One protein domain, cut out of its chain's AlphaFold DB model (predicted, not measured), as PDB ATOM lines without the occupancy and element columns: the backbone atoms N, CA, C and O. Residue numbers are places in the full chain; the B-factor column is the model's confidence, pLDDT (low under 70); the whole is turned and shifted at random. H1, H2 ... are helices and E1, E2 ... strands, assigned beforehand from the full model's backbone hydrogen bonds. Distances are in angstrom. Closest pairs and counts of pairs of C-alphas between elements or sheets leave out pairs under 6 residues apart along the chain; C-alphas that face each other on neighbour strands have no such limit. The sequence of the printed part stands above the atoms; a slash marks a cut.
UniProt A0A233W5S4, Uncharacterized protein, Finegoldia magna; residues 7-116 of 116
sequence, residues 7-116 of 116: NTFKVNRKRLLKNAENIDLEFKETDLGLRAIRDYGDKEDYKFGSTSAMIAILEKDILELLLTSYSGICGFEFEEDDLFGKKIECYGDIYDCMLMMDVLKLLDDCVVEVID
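What this domain is: This is residues 7 to 116 of the 116 residues of an uncharacterized protein of Finegoldia magna (UniProt A0A233W5S4). A twisted sheet of six antiparallel strands forms a slab, with the long helix H4 laid along E4 on one face and H1 beside it on the same face, near one end of H4. The short helix H2 lies beyond the sheet, between E3 and E4 along the chain, and short H3 only grazes the sheet. The printed part has 110 residues, with four named helices and six named strands in the order E1 H1 E2 E3 H2 E4 E5 H3 H4 E6; the sheet's order is E2 E3 E4 E5 E1 E6, and the class is mixed, helices and strands. It is compact, with a radius of gyration of the C-alphas of 13.6 A and spans of 37 by 33 by 25 A.

How they stand to each other: Start at E1, residues 7 to 11, an inner strand between E5, residues 62 to 69, and the edge strand E6, residues 111 to 115; look for N 9 and O 63 at 2.8 A and N 10 and O 113 at 2.9 A. H1, residues 13 to 22, is on the sheet at a height of 8.8 A, over none of its strands, but only just: 2 of its C-alphas fall on E5. E2, residues 28 to 30, the other edge strand, forms a hairpin with E3, residues 33 to 40, with N 28 and O 35 at 2.8 A. H2, residues 43 to 48, is only just not on the sheet, with 4 pairs of C-alphas within 10 A. E4, residues 52 to 59, pairs with E3 through N 36 and O 56 at 2.9 A and forms a hairpin with E5, with N 55 and O 66 at 2.9 A. H3, residues 80 to 85, only grazes the sheet with residues 80 to 84. H4, residues 94 to 107, is on the same face as H1, over E4 at a height of 8.6 A, and runs along the strands, at 1 degrees to E4 on the local plane; 2 of its C-alphas fall on E5, only just too few for it to lie over E5 as well. With residues 105 to 107 alone it touches H1 at a steep tilt of 39 degrees, opposite ways; the closest C-alphas, of Asn 19 and Leu 106, are 5.0 A apart. E5, H3, H4 and E6 make a split strand-helix-strand unit, two strands of one sheet joined through helices, with E1 between them in the sheet, and its crossover is right-handed. In H1, H2 and H4 every O i to N i+4 pair is within hydrogen-bond range; in H3, 1 of 2.

Where its parts are: Find C-alpha 7 at (-43.743, -31.907, -0.882), where E1 begins. E3, E4 and E5 measure 23.5 A, 23.4 A and 23.2 A from first to last C-alpha. H4 begins at C-alpha 94, (-36.301, -12.890, 5.982), and runs 20.1 A; E6 ends at C-alpha 115, (-47.801, -38.268, 0.138).

The domain as a whole: The C-alphas farthest apart, of Lys 47 and Val 112, are 38.6 A apart. The printed part has no cut and no long link. Look for low confidence, under 70, at residues 78 to 92 and 116.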
ATOM      1  N   ASN A   7     -42.718 -31.693  -1.888       84.25
ATOM      2  CA  ASN A   7     -43.743 -31.907  -0.882       84.25
ATOM      3  C   ASN A   7     -45.054 -32.186  -1.606       84.25
ATOM      4  O   ASN A   7     -45.584 -31.295  -2.274       84.25
ATOM      5  N   THR A   8     -45.552 -33.414  -1.512       90.44
ATOM      6  CA  THR A   8     -46.754 -33.825  -2.238       90.44
ATOM      7  C   THR A   8     -47.906 -33.990  -1.262       90.44
ATOM      8  O   THR A   8     -47.788 -34.660  -0.240       90.44
ATOM      9  N   PHE A   9     -49.039 -33.374  -1.574       90.31
ATOM     10  CA  PHE A   9     -50.208 -33.350  -0.707       90.31
ATOM     11  C   PHE A   9     -51.454 -33.720  -1.484       90.31
ATOM     12  O   PHE A   9     -51.715 -33.181  -2.562       90.31
ATOM     13  N   LYS A  10     -52.303 -34.546  -0.882       94.06
ATOM     14  CA  LYS A  10     -53.710 -34.582  -1.258       94.06
ATOM     15  C   LYS A  10     -54.428 -33.429  -0.575       94.06
ATOM     16  O   LYS A  10     -54.295 -33.242   0.635       94.06
ATOM     17  N   VAL A  11     -55.210 -32.658  -1.324       95.12
ATOM     18  CA  VAL A  11     -55.789 -31.401  -0.834       95.12
ATOM     19  C   VAL A  11     -57.251 -31.212  -1.220       95.12
ATOM     20  O   VAL A  11     -57.733 -31.642  -2.268       95.12
ATOM     21  N   ASN A  12     -57.973 -30.447  -0.404       97.25
ATOM     22  CA  ASN A  12     -59.245 -29.867  -0.800       97.25
ATOM     23  C   ASN A  12     -59.002 -28.738  -1.813       97.25
ATOM     24  O   ASN A  12     -58.771 -27.586  -1.436       97.25
ATOM     25  N   ARG A  13     -59.105 -29.064  -3.106       96.62
ATOM     26  CA  ARG A  13     -58.855 -28.139  -4.228       96.62
ATOM     27  C   ARG A  13     -59.553 -26.784  -4.077       96.62
ATOM     28  O   ARG A  13     -58.935 -25.748  -4.291       96.62
ATOM     29  N   LYS A  14     -60.839 -26.770  -3.707       96.50
ATOM     30  CA  LYS A  14     -61.617 -25.523  -3.591       96.50
ATOM     31  C   LYS A  14     -61.044 -24.612  -2.509       96.50
ATOM     32  O   LYS A  14     -60.993 -23.399  -2.691       96.50
ATOM     33  N   ARG A  15     -60.643 -25.193  -1.379       97.25
ATOM     34  CA  ARG A  15     -60.069 -24.431  -0.276       97.25
ATOM     35  C   ARG A  15     -58.649 -23.973  -0.573       97.25
ATOM     36  O   ARG A  15     -58.361 -22.812  -0.327       97.25
ATOM     37  N   LEU A  16     -57.825 -24.834  -1.173       97.44
ATOM     38  CA  LEU A  16     -56.482 -24.465  -1.616       97.44
ATOM     39  C   LEU A  16     -56.519 -23.238  -2.536       97.44
ATOM     40  O   LEU A  16     -55.797 -22.278  -2.303       97.44
ATOM     41  N   LEU A  17     -57.388 -23.240  -3.553       97.12
ATOM     42  CA  LEU A  17     -57.497 -22.116  -4.490       97.12
ATOM     43  C   LEU A  17     -57.945 -20.824  -3.791       97.12
ATOM     44  O   LEU A  17     -57.405 -19.761  -4.070       97.12
ATOM     45  N   LYS A  18     -58.858 -20.914  -2.817       97.44
ATOM     46  CA  LYS A  18     -59.245 -19.763  -1.987       97.44
ATOM     47  C   LYS A  18     -58.086 -19.256  -1.117       97.44
ATOM     48  O   LYS A  18     -57.917 -18.052  -0.955       97.44
ATOM     49  N   ASN A  19     -57.298 -20.159  -0.536       97.25
ATOM     50  CA  ASN A  19     -56.120 -19.793   0.248       97.25
ATOM     51  C   ASN A  19     -55.067 -19.109  -0.634       97.25
ATOM     52  O   ASN A  19     -54.487 -18.112  -0.218       97.25
ATOM     53  N   ALA A  20     -54.879 -19.600  -1.862       97.12
ATOM     54  CA  ALA A  20     -53.994 -19.007  -2.856       97.12
ATOM     55  C   ALA A  20     -54.408 -17.571  -3.212       97.12
ATOM     56  O   ALA A  20     -53.565 -16.679  -3.203       97.12
ATOM     57  N   GLU A  21     -55.705 -17.320  -3.427       96.44
ATOM     58  CA  GLU A  21     -56.238 -15.964  -3.626       96.44
ATOM     59  C   GLU A  21     -55.926 -15.042  -2.434       96.44
ATOM     60  O   GLU A  21     -55.498 -13.912  -2.637       96.44
ATOM     61  N   ASN A  22     -56.064 -15.525  -1.193       95.31
ATOM     62  CA  ASN A  22     -55.798 -14.722   0.011       95.31
ATOM     63  C   ASN A  22     -54.330 -14.314   0.181       95.31
ATOM     64  O   ASN A  22     -54.042 -13.387   0.939       95.31
ATOM     65  N   ILE A  23     -53.409 -15.040  -0.450       95.56
ATOM     66  CA  ILE A  23     -51.989 -14.699  -0.442       95.56
ATOM     67  C   ILE A  23     -51.547 -14.057  -1.750       95.56
ATOM     68  O   ILE A  23     -50.356 -13.835  -1.881       95.56
ATOM     69  N   ASP A  24     -52.436 -13.747  -2.699       96.06
ATOM     70  CA  ASP A  24     -52.117 -13.243  -4.046       96.06
ATOM     71  C   ASP A  24     -51.277 -14.220  -4.905       96.06
ATOM     72  O   ASP A  24     -50.415 -13.816  -5.694       96.06
ATOM     73  N   LEU A  25     -51.467 -15.531  -4.731       96.56
ATOM     74  CA  LEU A  25     -50.811 -16.573  -5.525       96.56
ATOM     75  C   LEU A  25     -51.705 -16.991  -6.704       96.56
ATOM     76  O   LEU A  25     -52.685 -17.716  -6.543       96.56
ATOM     77  N   GLU A  26     -51.346 -16.549  -7.908       96.06
ATOM     78  CA  GLU A  26     -52.119 -16.806  -9.127       96.06
ATOM     79  C   GLU A  26     -51.778 -18.174  -9.744       96.06
ATOM     80  O   GLU A  26     -50.659 -18.404 -10.210       96.06
ATOM     81  N   PHE A  27     -52.767 -19.069  -9.809       96.38
ATOM     82  CA  PHE A  27     -52.668 -20.327 -10.550       96.38
ATOM     83  C   PHE A  27     -53.047 -20.136 -12.023       96.38
ATOM     84  O   PHE A  27     -54.133 -19.653 -12.339       96.38
ATOM     85  N   LYS A  28     -52.174 -20.583 -12.929       96.12
ATOM     86  CA  LYS A  28     -52.364 -20.547 -14.387       96.12
ATOM     87  C   LYS A  28     -52.487 -21.955 -14.948       96.12
ATOM     88  O   LYS A  28     -51.810 -22.866 -14.479       96.12
ATOM     89  N   GLU A  29     -53.338 -22.135 -15.953       95.12
ATOM     90  CA  GLU A  29     -53.441 -23.409 -16.669       95.12
ATOM     91  C   GLU A  29     -52.167 -23.700 -17.471       95.12
ATOM     92  O   GLU A  29     -51.584 -22.818 -18.103       95.12
ATOM     93  N   THR A  30     -51.736 -24.958 -17.424       92.50
ATOM     94  CA  THR A  30     -50.588 -25.511 -18.146       92.50
ATOM     95  C   THR A  30     -50.917 -26.930 -18.612       92.50
ATOM     96  O   THR A  30     -51.896 -27.527 -18.159       92.50
ATOM     97  N   ASP A  31     -50.057 -27.515 -19.447       87.62
ATOM     98  CA  ASP A  31     -50.194 -28.908 -19.901       87.62
ATOM     99  C   ASP A  31     -50.137 -29.940 -18.752       87.62
ATOM    100  O   ASP A  31     -50.532 -31.089 -18.933       87.62
ATOM    101  N   LEU A  32     -49.664 -29.532 -17.568       81.38
ATOM    102  CA  LEU A  32     -49.517 -30.360 -16.364       81.38
ATOM    103  C   LEU A  32     -50.552 -30.020 -15.273       81.38
ATOM    104  O   LEU A  32     -50.389 -30.401 -14.118       81.38
ATOM    105  N   GLY A  33     -51.608 -29.270 -15.606       91.56
ATOM    106  CA  GLY A  33     -52.606 -28.795 -14.644       91.56
ATOM    107  C   GLY A  33     -52.409 -27.328 -14.267       91.56
ATOM    108  O   GLY A  33     -51.952 -26.521 -15.079       91.56
ATOM    109  N   LEU A  34     -52.797 -26.950 -13.047       96.38
ATOM    110  CA  LEU A  34     -52.655 -25.570 -12.585       96.38
ATOM    111  C   LEU A  34     -51.269 -25.351 -11.985       96.38
ATOM    112  O   LEU A  34     -50.841 -26.121 -11.134       96.38
ATOM    113  N   ARG A  35     -50.593 -24.270 -12.365       96.31
ATOM    114  CA  ARG A  35     -49.272 -23.917 -11.843       96.31
ATOM    115  C   ARG A  35     -49.250 -22.497 -11.297       96.31
ATOM    116  O   ARG A  35     -49.712 -21.579 -11.969       96.31
ATOM    117  N   ALA A  36     -48.644 -22.314 -10.131       96.44
ATOM    118  CA  ALA A  36     -48.321 -21.007  -9.574       96.44
ATOM    119  C   ALA A  36     -46.841 -20.940  -9.187       96.44
ATOM    120  O   ALA A  36     -46.231 -21.952  -8.835       96.44
ATOM    121  N   ILE A  37     -46.256 -19.748  -9.279       94.25
ATOM    122  CA  ILE A  37     -44.868 -19.485  -8.889       94.25
ATOM    123  C   ILE A  37     -44.847 -18.195  -8.084       94.25
ATOM    124  O   ILE A  37     -45.484 -17.213  -8.474       94.25
ATOM    125  N   ARG A  38     -44.096 -18.196  -6.990       94.00
ATOM    126  CA  ARG A  38     -43.762 -16.997  -6.234       94.00
ATOM    127  C   ARG A  38     -42.298 -17.032  -5.850       94.00
ATOM    128  O   ARG A  38     -41.847 -17.995  -5.240       94.00
ATOM    129  N   ASP A  39     -41.613 -15.950  -6.160       91.50
ATOM    130  CA  ASP A  39     -40.231 -15.729  -5.773       91.50
ATOM    131  C   ASP A  39     -40.171 -14.743  -4.600       91.50
ATOM    132  O   ASP A  39     -41.030 -13.867  -4.455       91.50
ATOM    133  N   TYR A  40     -39.131 -14.875  -3.790       89.94
ATOM    134  CA  TYR A  40     -38.841 -14.049  -2.630       89.94
ATOM    135  C   TYR A  40     -37.386 -13.592  -2.714       89.94
ATOM    136  O   TYR A  40     -36.474 -14.399  -2.901       89.94
ATOM    137  N   GLY A  41     -37.181 -12.287  -2.598       87.31
ATOM    138  CA  GLY A  41     -35.870 -11.657  -2.684       87.31
ATOM    139  C   GLY A  41     -36.002 -10.193  -3.078       87.31
ATOM    140  O   GLY A  41     -37.014  -9.777  -3.655       87.31
ATOM    141  N   ASP A  42     -34.991  -9.395  -2.764       85.25
ATOM    142  CA  ASP A  42     -34.865  -8.050  -3.304       85.25
ATOM    143  C   ASP A  42     -34.084  -8.025  -4.627       85.25
ATOM    144  O   ASP A  42     -33.692  -9.038  -5.210       85.25
ATOM    145  N   LYS A  43     -33.872  -6.817  -5.149       83.81
ATOM    146  CA  LYS A  43     -33.161  -6.612  -6.412       83.81
ATOM    147  C   LYS A  43     -31.721  -7.144  -6.382       83.81
ATOM    148  O   LYS A  43     -31.216  -7.537  -7.436       83.81
ATOM    149  N   GLU A  44     -31.043  -7.089  -5.239       83.62
ATOM    150  CA  GLU A  44     -29.703  -7.654  -5.094       83.62
ATOM    151  C   GLU A  44     -29.765  -9.178  -5.083       83.62
ATOM    152  O   GLU A  44     -28.983  -9.797  -5.805       83.62
ATOM    153  N   ASP A  45     -30.747  -9.780  -4.411       80.00
ATOM    154  CA  ASP A  45     -30.907 -11.238  -4.411       80.00
ATOM    155  C   ASP A  45     -31.121 -11.804  -5.808       80.00
ATOM    156  O   ASP A  45     -30.485 -12.783  -6.205       80.00
ATOM    157  N   TYR A  46     -31.957 -11.142  -6.606       74.00
ATOM    158  CA  TYR A  46     -32.148 -11.499  -8.011       74.00
ATOM    159  C   TYR A  46     -30.865 -11.363  -8.832       74.00
ATOM    160  O   TYR A  46     -30.610 -12.158  -9.736       74.00
ATOM    161  N   LYS A  47     -30.050 -10.346  -8.543       76.88
ATOM    162  CA  LYS A  47     -28.798 -10.099  -9.263       76.88
ATOM    163  C   LYS A  47     -27.736 -11.144  -8.928       76.88
ATOM    164  O   LYS A  47     -26.960 -11.512  -9.809       76.88
ATOM    165  N   PHE A  48     -27.672 -11.576  -7.673       77.62
ATOM    166  CA  PHE A  48     -26.665 -12.516  -7.186       77.62
ATOM    167  C   PHE A  48     -27.145 -13.969  -7.155       77.62
ATOM    168  O   PHE A  48     -26.339 -14.859  -6.894       77.62
ATOM    169  N   GLY A  49     -28.414 -14.220  -7.478       72.19
ATOM    170  CA  GLY A  49     -28.990 -15.556  -7.453       72.19
ATOM    171  C   GLY A  49     -29.065 -16.114  -6.033       72.19
ATOM    172  O   GLY A  49     -28.704 -17.268  -5.812       72.19
ATOM    173  N   SER A  50     -29.573 -15.342  -5.078       78.31
ATOM    174  CA  SER A  50     -29.866 -15.803  -3.710       78.31
ATOM    175  C   SER A  50     -31.362 -15.920  -3.405       78.31
ATOM    176  O   SER A  50     -31.718 -16.188  -2.268       78.31
ATOM    177  N   THR A  51     -32.241 -15.784  -4.403       83.88
ATOM    178  CA  THR A  51     -33.700 -15.791  -4.202       83.88
ATOM    179  C   THR A  51     -34.236 -17.127  -3.687       83.88
ATOM    180  O   THR A  51     -33.778 -18.195  -4.107       83.88
ATOM    181  N   SER A  52     -35.287 -17.058  -2.877       87.56
ATOM    182  CA  SER A  52     -36.110 -18.207  -2.491       87.56
ATOM    183  C   SER A  52     -37.343 -18.292  -3.392       87.56
ATOM    184  O   SER A  52     -37.786 -17.283  -3.939       87.56
ATOM    185  N   ALA A  53     -37.902 -19.483  -3.590       89.50
ATOM    186  CA  ALA A  53     -39.056 -19.660  -4.463       89.50
ATOM    187  C   ALA A  53     -40.007 -20.760  -3.983       89.50
ATOM    188  O   ALA A  53     -39.609 -21.773  -3.409       89.50
ATOM    189  N   MET A  54     -41.284 -20.551  -4.284       92.19
ATOM    190  CA  MET A  54     -42.361 -21.522  -4.183       92.19
ATOM    191  C   MET A  54     -42.890 -21.802  -5.583       92.19
ATOM    192  O   MET A  54     -43.343 -20.887  -6.274       92.19
ATOM    193  N   ILE A  55     -42.903 -23.070  -5.981       92.75
ATOM    194  CA  ILE A  55     -43.598 -23.527  -7.182       92.75
ATOM    195  C   ILE A  55     -44.665 -24.524  -6.742       92.75
ATOM    196  O   ILE A  55     -44.353 -25.553  -6.148       92.75
ATOM    197  N   ALA A  56     -45.918 -24.206  -7.053       94.44
ATOM    198  CA  ALA A  56     -47.076 -25.039  -6.772       94.44
ATOM    199  C   ALA A  56     -47.622 -25.618  -8.076       94.44
ATOM    200  O   ALA A  56     -47.925 -24.863  -9.003       94.44
ATOM    201  N   ILE A  57     -47.765 -26.939  -8.148       95.19
ATOM    202  CA  ILE A  57     -48.362 -27.653  -9.280       95.19
ATOM    203  C   ILE A  57     -49.555 -28.441  -8.748       95.19
ATOM    204  O   ILE A  57     -49.410 -29.270  -7.861       95.19
ATOM    205  N   LEU A  58     -50.744 -28.152  -9.261       96.12
ATOM    206  CA  LEU A  58     -52.003 -28.723  -8.805       96.12
ATOM    207  C   LEU A  58     -52.691 -29.473  -9.949       96.12
ATOM    208  O   LEU A  58     -53.348 -28.875 -10.815       96.12
ATOM    209  N   GLU A  59     -52.619 -30.798  -9.891       95.69
ATOM    210  CA  GLU A  59     -53.335 -31.705 -10.780       95.69
ATOM    211  C   GLU A  59     -54.469 -32.388 -10.005       95.69
ATOM    212  O   GLU A  59     -54.243 -33.086  -9.024       95.69
ATOM    213  N   LYS A  60     -55.722 -32.190 -10.440       93.00
ATOM    214  CA  LYS A  60     -56.920 -32.668  -9.719       93.00
ATOM    215  C   LYS A  60     -56.905 -32.217  -8.245       93.00
ATOM    216  O   LYS A  60     -57.105 -31.028  -7.984       93.00
ATOM    217  N   ASP A  61     -56.723 -33.137  -7.310       95.38
ATOM    218  CA  ASP A  61     -56.640 -32.944  -5.864       95.38
ATOM    219  C   ASP A  61     -55.233 -33.207  -5.304       95.38
ATOM    220  O   ASP A  61     -55.075 -33.263  -4.088       95.38
ATOM    221  N   ILE A  62     -54.223 -33.336  -6.167       95.81
ATOM    222  CA  ILE A  62     -52.820 -33.519  -5.795       95.81
ATOM    223  C   ILE A  62     -52.064 -32.210  -6.015       95.81
ATOM    224  O   ILE A  62     -52.040 -31.673  -7.123       95.81
ATOM    225  N   LEU A  63     -51.469 -31.697  -4.943       94.75
ATOM    226  CA  LEU A  63     -50.602 -30.530  -4.938       94.75
ATOM    227  C   LEU A  63     -49.154 -30.975  -4.733       94.75
ATOM    228  O   LEU A  63     -48.825 -31.526  -3.689       94.75
ATOM    229  N   GLU A  64     -48.290 -30.648  -5.683       93.75
ATOM    230  CA  GLU A  64     -46.841 -30.701  -5.524       93.75
ATOM    231  C   GLU A  64     -46.317 -29.298  -5.197       93.75
ATOM    232  O   GLU A  64     -46.570 -28.333  -5.930       93.75
ATOM    233  N   LEU A  65     -45.589 -29.177  -4.086       91.25
ATOM    234  CA  LEU A  65     -44.900 -27.966  -3.655       91.25
ATOM    235  C   LEU A  65     -43.388 -28.173  -3.695       91.25
ATOM    236  O   LEU A  65     -42.805 -28.898  -2.883       91.25
ATOM    237  N   LEU A  66     -42.757 -27.450  -4.613       90.00
ATOM    238  CA  LEU A  66     -41.314 -27.296  -4.705       90.00
ATOM    239  C   LEU A  66     -40.935 -25.999  -3.990       90.00
ATOM    240  O   LEU A  66     -41.291 -24.908  -4.444       90.00
ATOM    241  N   LEU A  67     -40.219 -26.129  -2.878       87.44
ATOM    242  CA  LEU A  67     -39.767 -25.002  -2.066       87.44
ATOM    243  C   LEU A  67     -38.252 -24.931  -2.113       87.44
ATOM    244  O   LEU A  67     -37.577 -25.912  -1.797       87.44
ATOM    245  N   THR A  68     -37.719 -23.778  -2.496       85.38
ATOM    246  CA  THR A  68     -36.282 -23.578  -2.637       85.38
ATOM    247  C   THR A  68     -35.801 -22.295  -1.978       85.38
ATOM    248  O   THR A  68     -36.534 -21.315  -1.883       85.38
ATOM    249  N   SER A  69     -34.541 -22.306  -1.558       80.06
ATOM    250  CA  SER A  69     -33.787 -21.152  -1.065       80.06
ATOM    251  C   SER A  69     -32.424 -21.094  -1.758       80.06
ATOM    252  O   SER A  69     -31.963 -22.095  -2.329       80.06
ATOM    253  N   TYR A  70     -31.797 -19.915  -1.760       76.94
ATOM    254  CA  TYR A  70     -30.516 -19.652  -2.419       76.94
ATOM    255  C   TYR A  70     -30.493 -20.128  -3.887       76.94
ATOM    256  O   TYR A  70     -29.620 -20.890  -4.295       76.94
ATOM    257  N   SER A  71     -31.497 -19.747  -4.683       74.12
ATOM    258  CA  SER A  71     -31.676 -20.157  -6.090       74.12
ATOM    259  C   SER A  71     -31.688 -21.665  -6.334       74.12
ATOM    260  O   SER A  71     -31.106 -22.159  -7.303       74.12
ATOM    261  N   GLY A  72     -32.358 -22.422  -5.465       72.38
ATOM    262  CA  GLY A  72     -32.468 -23.874  -5.635       72.38
ATOM    263  C   GLY A  72     -31.285 -24.662  -5.091       72.38
ATOM    264  O   GLY A  72     -31.226 -25.871  -5.300       72.38
ATOM    265  N   ILE A  73     -30.353 -24.011  -4.390       71.00
ATOM    266  CA  ILE A  73     -29.262 -24.698  -3.691       71.00
ATOM    267  C   ILE A  73     -29.809 -25.464  -2.477       71.00
ATOM    268  O   ILE A  73     -29.405 -26.604  -2.230       71.00
ATOM    269  N   CYS A  74     -30.739 -24.852  -1.745       72.75
ATOM    270  CA  CYS A  74     -31.419 -25.442  -0.597       72.75
ATOM    271  C   CYS A  74     -32.889 -25.707  -0.938       72.75
ATOM    272  O   CYS A  74     -33.490 -24.955  -1.705       72.75
ATOM    273  N   GLY A  75     -33.475 -26.744  -0.344       73.81
ATOM    274  CA  GLY A  75     -34.910 -26.998  -0.405       73.81
ATOM    275  C   GLY A  75     -35.490 -27.271   0.980       73.81
ATOM    276  O   GLY A  75     -34.755 -27.671   1.888       73.81
ATOM    277  N   PHE A  76     -36.792 -27.022   1.133       74.44
ATOM    278  CA  PHE A  76     -37.534 -27.256   2.374       74.44
ATOM    279  C   PHE A  76     -38.477 -28.447   2.211       74.44
ATOM    280  O   PHE A  76     -39.350 -28.430   1.340       74.44
ATOM    281  N   GLU A  77     -38.294 -29.470   3.045       74.81
ATOM    282  CA  GLU A  77     -39.214 -30.603   3.185       74.81
ATOM    283  C   GLU A  77     -39.952 -30.475   4.513       74.81
ATOM    284  O   GLU A  77     -39.372 -30.015   5.499       74.81
ATOM    285  N   PHE A  78     -41.216 -30.872   4.530       69.44
ATOM    286  CA  PHE A  78     -41.984 -30.985   5.760       69.44
ATOM    287  C   PHE A  78     -42.060 -32.442   6.202       69.44
ATOM    288  O   PHE A  78     -42.405 -33.308   5.400       69.44
ATOM    289  N   GLU A  79     -41.821 -32.693   7.487       65.38
ATOM    290  CA  GLU A  79     -42.322 -33.902   8.134       65.38
ATOM    291  C   GLU A  79     -43.814 -33.708   8.467       65.38
ATOM    292  O   GLU A  79     -44.271 -32.581   8.695       65.38
ATOM    293  N   GLU A  80     -44.593 -34.795   8.484       63.69
ATOM    294  CA  GLU A  80     -46.039 -34.748   8.759       63.69
ATOM    295  C   GLU A  80     -46.336 -34.013  10.083       63.69
ATOM    296  O   GLU A  80     -47.235 -33.171  10.141       63.69
ATOM    297  N   ASP A  81     -45.512 -34.230  11.112       63.53
ATOM    298  CA  ASP A  81     -45.653 -33.619  12.439       63.53
ATOM    299  C   ASP A  81     -45.384 -32.094  12.458       63.53
ATOM    300  O   ASP A  81     -45.988 -31.356  13.251       63.53
ATOM    301  N   ASP A  82     -44.531 -31.583  11.563       63.16
ATOM    302  CA  ASP A  82     -44.107 -30.173  11.542       63.16
ATOM    303  C   ASP A  82     -45.160 -29.246  10.917       63.16
ATOM    304  O   ASP A  82     -45.371 -28.116  11.381       63.16
ATOM    305  N   LEU A  83     -45.878 -29.734   9.900       61.75
ATOM    306  CA  LEU A  83     -46.962 -29.010   9.222       61.75
ATOM    307  C   LEU A  83     -48.102 -28.644  10.179       61.75
ATOM    308  O   LEU A  83     -48.629 -27.528  10.131       61.75
ATOM    309  N   PHE A  84     -48.471 -29.560  11.076       58.25
ATOM    310  CA  PHE A  84     -49.603 -29.379  11.991       58.25
ATOM    311  C   PHE A  84     -49.202 -28.774  13.342       58.25
ATOM    312  O   PHE A  84     -50.048 -28.204  14.039       58.25
ATOM    313  N   GLY A  85     -47.913 -28.810  13.693       54.25
ATOM    314  CA  GLY A  85     -47.379 -28.189  14.905       54.25
ATOM    315  C   GLY A  85     -47.286 -26.657  14.861       54.25
ATOM    316  O   GLY A  85     -47.081 -26.039  15.908       54.25
ATOM    317  N   LYS A  86     -47.415 -26.026  13.676       54.47
ATOM    318  CA  LYS A  86     -47.166 -24.581  13.433       54.47
ATOM    319  C   LYS A  86     -45.817 -24.086  13.982       54.47
ATOM    320  O   LYS A  86     -45.639 -22.893  14.233       54.47
ATOM    321  N   LYS A  87     -44.864 -24.995  14.180       52.31
ATOM    322  CA  LYS A  87     -43.503 -24.703  14.619       52.31
ATOM    323  C   LYS A  87     -42.595 -24.772  13.409       52.31
ATOM    324  O   LYS A  87     -41.869 -25.733  13.220       52.31
ATOM    325  N   ILE A  88     -42.637 -23.735  12.584       55.34
ATOM    326  CA  ILE A  88     -41.566 -23.552  11.613       55.34
ATOM    327  C   ILE A  88     -40.471 -22.780  12.330       55.34
ATOM    328  O   ILE A  88     -40.582 -21.571  12.539       55.34
ATOM    329  N   GLU A  89     -39.428 -23.486  12.750       52.91
ATOM    330  CA  GLU A  89     -38.196 -22.841  13.184       52.91
ATOM    331  C   GLU A  89     -37.496 -22.283  11.937       52.91
ATOM    332  O   GLU A  89     -36.751 -22.967  11.240       52.91
ATOM    333  N   CYS A  90     -37.803 -21.028  11.604       55.84
ATOM    334  CA  CYS A  90     -37.115 -20.312  10.538       55.84
ATOM    335  C   CYS A  90     -35.717 -19.924  11.041       55.84
ATOM    336  O   CYS A  90     -35.542 -18.908  11.710       55.84
ATOM    337  N   TYR A  91     -34.726 -20.765  10.747       55.06
ATOM    338  CA  TYR A  91     -33.301 -20.464  10.947       55.06
ATOM    339  C   TYR A  91     -32.691 -19.672   9.775       55.06
ATOM    340  O   TYR A  91     -31.496 -19.375   9.793       55.06
ATOM    341  N   GLY A  92     -33.501 -19.385   8.750       60.19
ATOM    342  CA  GLY A  92     -33.118 -18.710   7.514       60.19
ATOM    343  C   GLY A  92     -33.231 -17.186   7.573       60.19
ATOM    344  O   GLY A  92     -33.510 -16.594   8.618       60.19
ATOM    345  N   ASP A  93     -32.986 -16.546   6.432       73.19
ATOM    346  CA  ASP A  93     -33.166 -15.104   6.277       73.19
ATOM    347  C   ASP A  93     -34.656 -14.705   6.191       73.19
ATOM    348  O   ASP A  93     -35.571 -15.525   6.311       73.19
ATOM    349  N   ILE A  94     -34.927 -13.407   6.022       82.94
ATOM    350  CA  ILE A  94     -36.301 -12.890   5.982       82.94
ATOM    351  C   ILE A  94     -37.143 -13.513   4.856       82.94
ATOM    352  O   ILE A  94     -38.355 -13.665   5.023       82.94
ATOM    353  N   TYR A  95     -36.525 -13.898   3.736       85.88
ATOM    354  CA  TYR A  95     -37.219 -14.449   2.575       85.88
ATOM    355  C   TYR A  95     -37.623 -15.894   2.797       85.88
ATOM    356  O   TYR A  95     -38.738 -16.266   2.433       85.88
ATOM    357  N   ASP A  96     -36.784 -16.671   3.479       80.25
ATOM    358  CA  ASP A  96     -37.159 -18.004   3.939       80.25
ATOM    359  C   ASP A  96     -38.375 -17.923   4.872       80.25
ATOM    360  O   ASP A  96     -39.344 -18.663   4.707       80.25
ATOM    361  N   CYS A  97     -38.407 -16.965   5.802       81.56
ATOM    362  CA  CYS A  97     -39.557 -16.835   6.697       81.56
ATOM    363  C   CYS A  97     -40.834 -16.402   5.954       81.56
ATOM    364  O   CYS A  97     -41.916 -16.905   6.261       81.56
ATOM    365  N   MET A  98     -40.731 -15.501   4.970       88.12
ATOM    366  CA  MET A  98     -41.867 -15.109   4.124       88.12
ATOM    367  C   MET A  98     -42.397 -16.287   3.300       88.12
ATOM    368  O   MET A  98     -43.606 -16.526   3.297       88.12
ATOM    369  N   LEU A  99     -41.495 -17.048   2.674       88.81
ATOM    370  CA  LEU A  99     -41.806 -18.276   1.945       88.81
ATOM    371  C   LEU A  99     -42.606 -19.238   2.822       88.81
ATOM    372  O   LEU A  99     -43.703 -19.656   2.448       88.81
ATOM    373  N   MET A 100     -42.099 -19.543   4.015       86.44
ATOM    374  CA  MET A 100     -42.744 -20.500   4.910       86.44
ATOM    375  C   MET A 100     -44.095 -20.001   5.446       86.44
ATOM    376  O   MET A 100     -45.027 -20.792   5.588       86.44
ATOM    377  N   MET A 101     -44.249 -18.697   5.706       87.50
ATOM    378  CA  MET A 101     -45.541 -18.124   6.110       87.50
ATOM    379  C   MET A 101     -46.605 -18.271   5.023       87.50
ATOM    380  O   MET A 101     -47.753 -18.595   5.333       87.50
ATOM    381  N   ASP A 102     -46.248 -18.024   3.767       92.50
ATOM    382  CA  ASP A 102     -47.184 -18.163   2.655       92.50
ATOM    383  C   ASP A 102     -47.514 -19.630   2.377       92.50
ATOM    384  O   ASP A 102     -48.675 -19.937   2.114       92.50
ATOM    385  N   VAL A 103     -46.559 -20.551   2.545       90.50
ATOM    386  CA  VAL A 103     -46.830 -21.997   2.483       90.50
ATOM    387  C   VAL A 103     -47.822 -22.423   3.570       90.50
ATOM    388  O   VAL A 103     -48.800 -23.103   3.264       90.50
ATOM    389  N   LEU A 104     -47.643 -21.978   4.819       88.69
ATOM    390  CA  LEU A 104     -48.592 -22.287   5.898       88.69
ATOM    391  C   LEU A 104     -49.997 -21.763   5.601       88.69
ATOM    392  O   LEU A 104     -50.976 -22.473   5.815       88.69
ATOM    393  N   LYS A 105     -50.113 -20.530   5.097       92.19
ATOM    394  CA  LYS A 105     -51.410 -19.953   4.713       92.19
ATOM    395  C   LYS A 105     -52.032 -20.690   3.532       92.19
ATOM    396  O   LYS A 105     -53.245 -20.876   3.515       92.19
ATOM    397  N   LEU A 106     -51.221 -21.100   2.557       94.44
ATOM    398  CA  LEU A 106     -51.672 -21.861   1.397       94.44
ATOM    399  C   LEU A 106     -52.278 -23.200   1.834       94.44
ATOM    400  O   LEU A 106     -53.375 -23.545   1.395       94.44
ATOM    401  N   LEU A 107     -51.594 -23.910   2.735       91.75
ATOM    402  CA  LEU A 107     -51.966 -25.248   3.198       91.75
ATOM    403  C   LEU A 107     -53.015 -25.259   4.328       91.75
ATOM    404  O   LEU A 107     -53.519 -26.330   4.679       91.75
ATOM    405  N   ASP A 108     -53.372 -24.092   4.878       90.50
ATOM    406  CA  ASP A 108     -54.234 -23.972   6.059       90.50
ATOM    407  C   ASP A 108     -55.587 -24.678   5.876       90.50
ATOM    408  O   ASP A 108     -56.449 -24.270   5.082       90.50
ATOM    409  N   ASP A 109     -55.749 -25.762   6.645       90.62
ATOM    410  CA  ASP A 109     -56.961 -26.579   6.759       90.62
ATOM    411  C   ASP A 109     -57.491 -27.059   5.384       90.62
ATOM    412  O   ASP A 109     -58.692 -27.256   5.173       90.62
ATOM    413  N   CYS A 110     -56.579 -27.236   4.414       92.81
ATOM    414  CA  CYS A 110     -56.867 -27.831   3.108       92.81
ATOM    415  C   CYS A 110     -56.103 -29.129   2.825       92.81
ATOM    416  O   CYS A 110     -56.468 -29.809   1.867       92.81
ATOM    417  N   VAL A 111     -55.082 -29.480   3.611       90.06
ATOM    418  CA  VAL A 111     -54.370 -30.763   3.493       90.06
ATOM    419  C   VAL A 111     -55.262 -31.895   3.998       90.06
ATOM    420  O   VAL A 111     -55.840 -31.811   5.078       90.06
ATOM    421  N   VAL A 112     -55.396 -32.941   3.185       90.69
ATOM    422  CA  VAL A 112     -56.125 -34.175   3.507       90.69
ATOM    423  C   VAL A 112     -55.151 -35.280   3.908       90.69
ATOM    424  O   VAL A 112     -55.446 -36.035   4.826       90.69
ATOM    425  N   GLU A 113     -54.017 -35.377   3.211       87.31
ATOM    426  CA  GLU A 113     -53.008 -36.428   3.377       87.31
ATOM    427  C   GLU A 113     -51.659 -35.931   2.831       87.31
ATOM    428  O   GLU A 113     -51.635 -35.225   1.813       87.31
ATOM    429  N   VAL A 114     -50.557 -36.287   3.494       83.38
ATOM    430  CA  VAL A 114     -49.183 -36.091   2.998       83.38
ATOM    431  C   VAL A 114     -48.772 -37.345   2.223       83.38
ATOM    432  O   VAL A 114     -49.045 -38.456   2.668       83.38
ATOM    433  N   ILE A 115     -48.182 -37.174   1.040       80.62
ATOM    434  CA  ILE A 115     -47.801 -38.268   0.138       80.62
ATOM    435  C   ILE A 115     -46.271 -38.319   0.058       80.62
ATOM    436  O   ILE A 115     -45.662 -37.392  -0.480       80.62
ATOM    437  N   ASP A 116     -45.693 -39.411   0.566       66.12
ATOM    438  CA  ASP A 116     -44.255 -39.735   0.509       66.12
ATOM    439  C   ASP A 116     -43.832 -40.424  -0.804       66.12
ATOM    440  O   ASP A 116     -44.586 -41.295  -1.309       66.12
TER     441      ASP A 116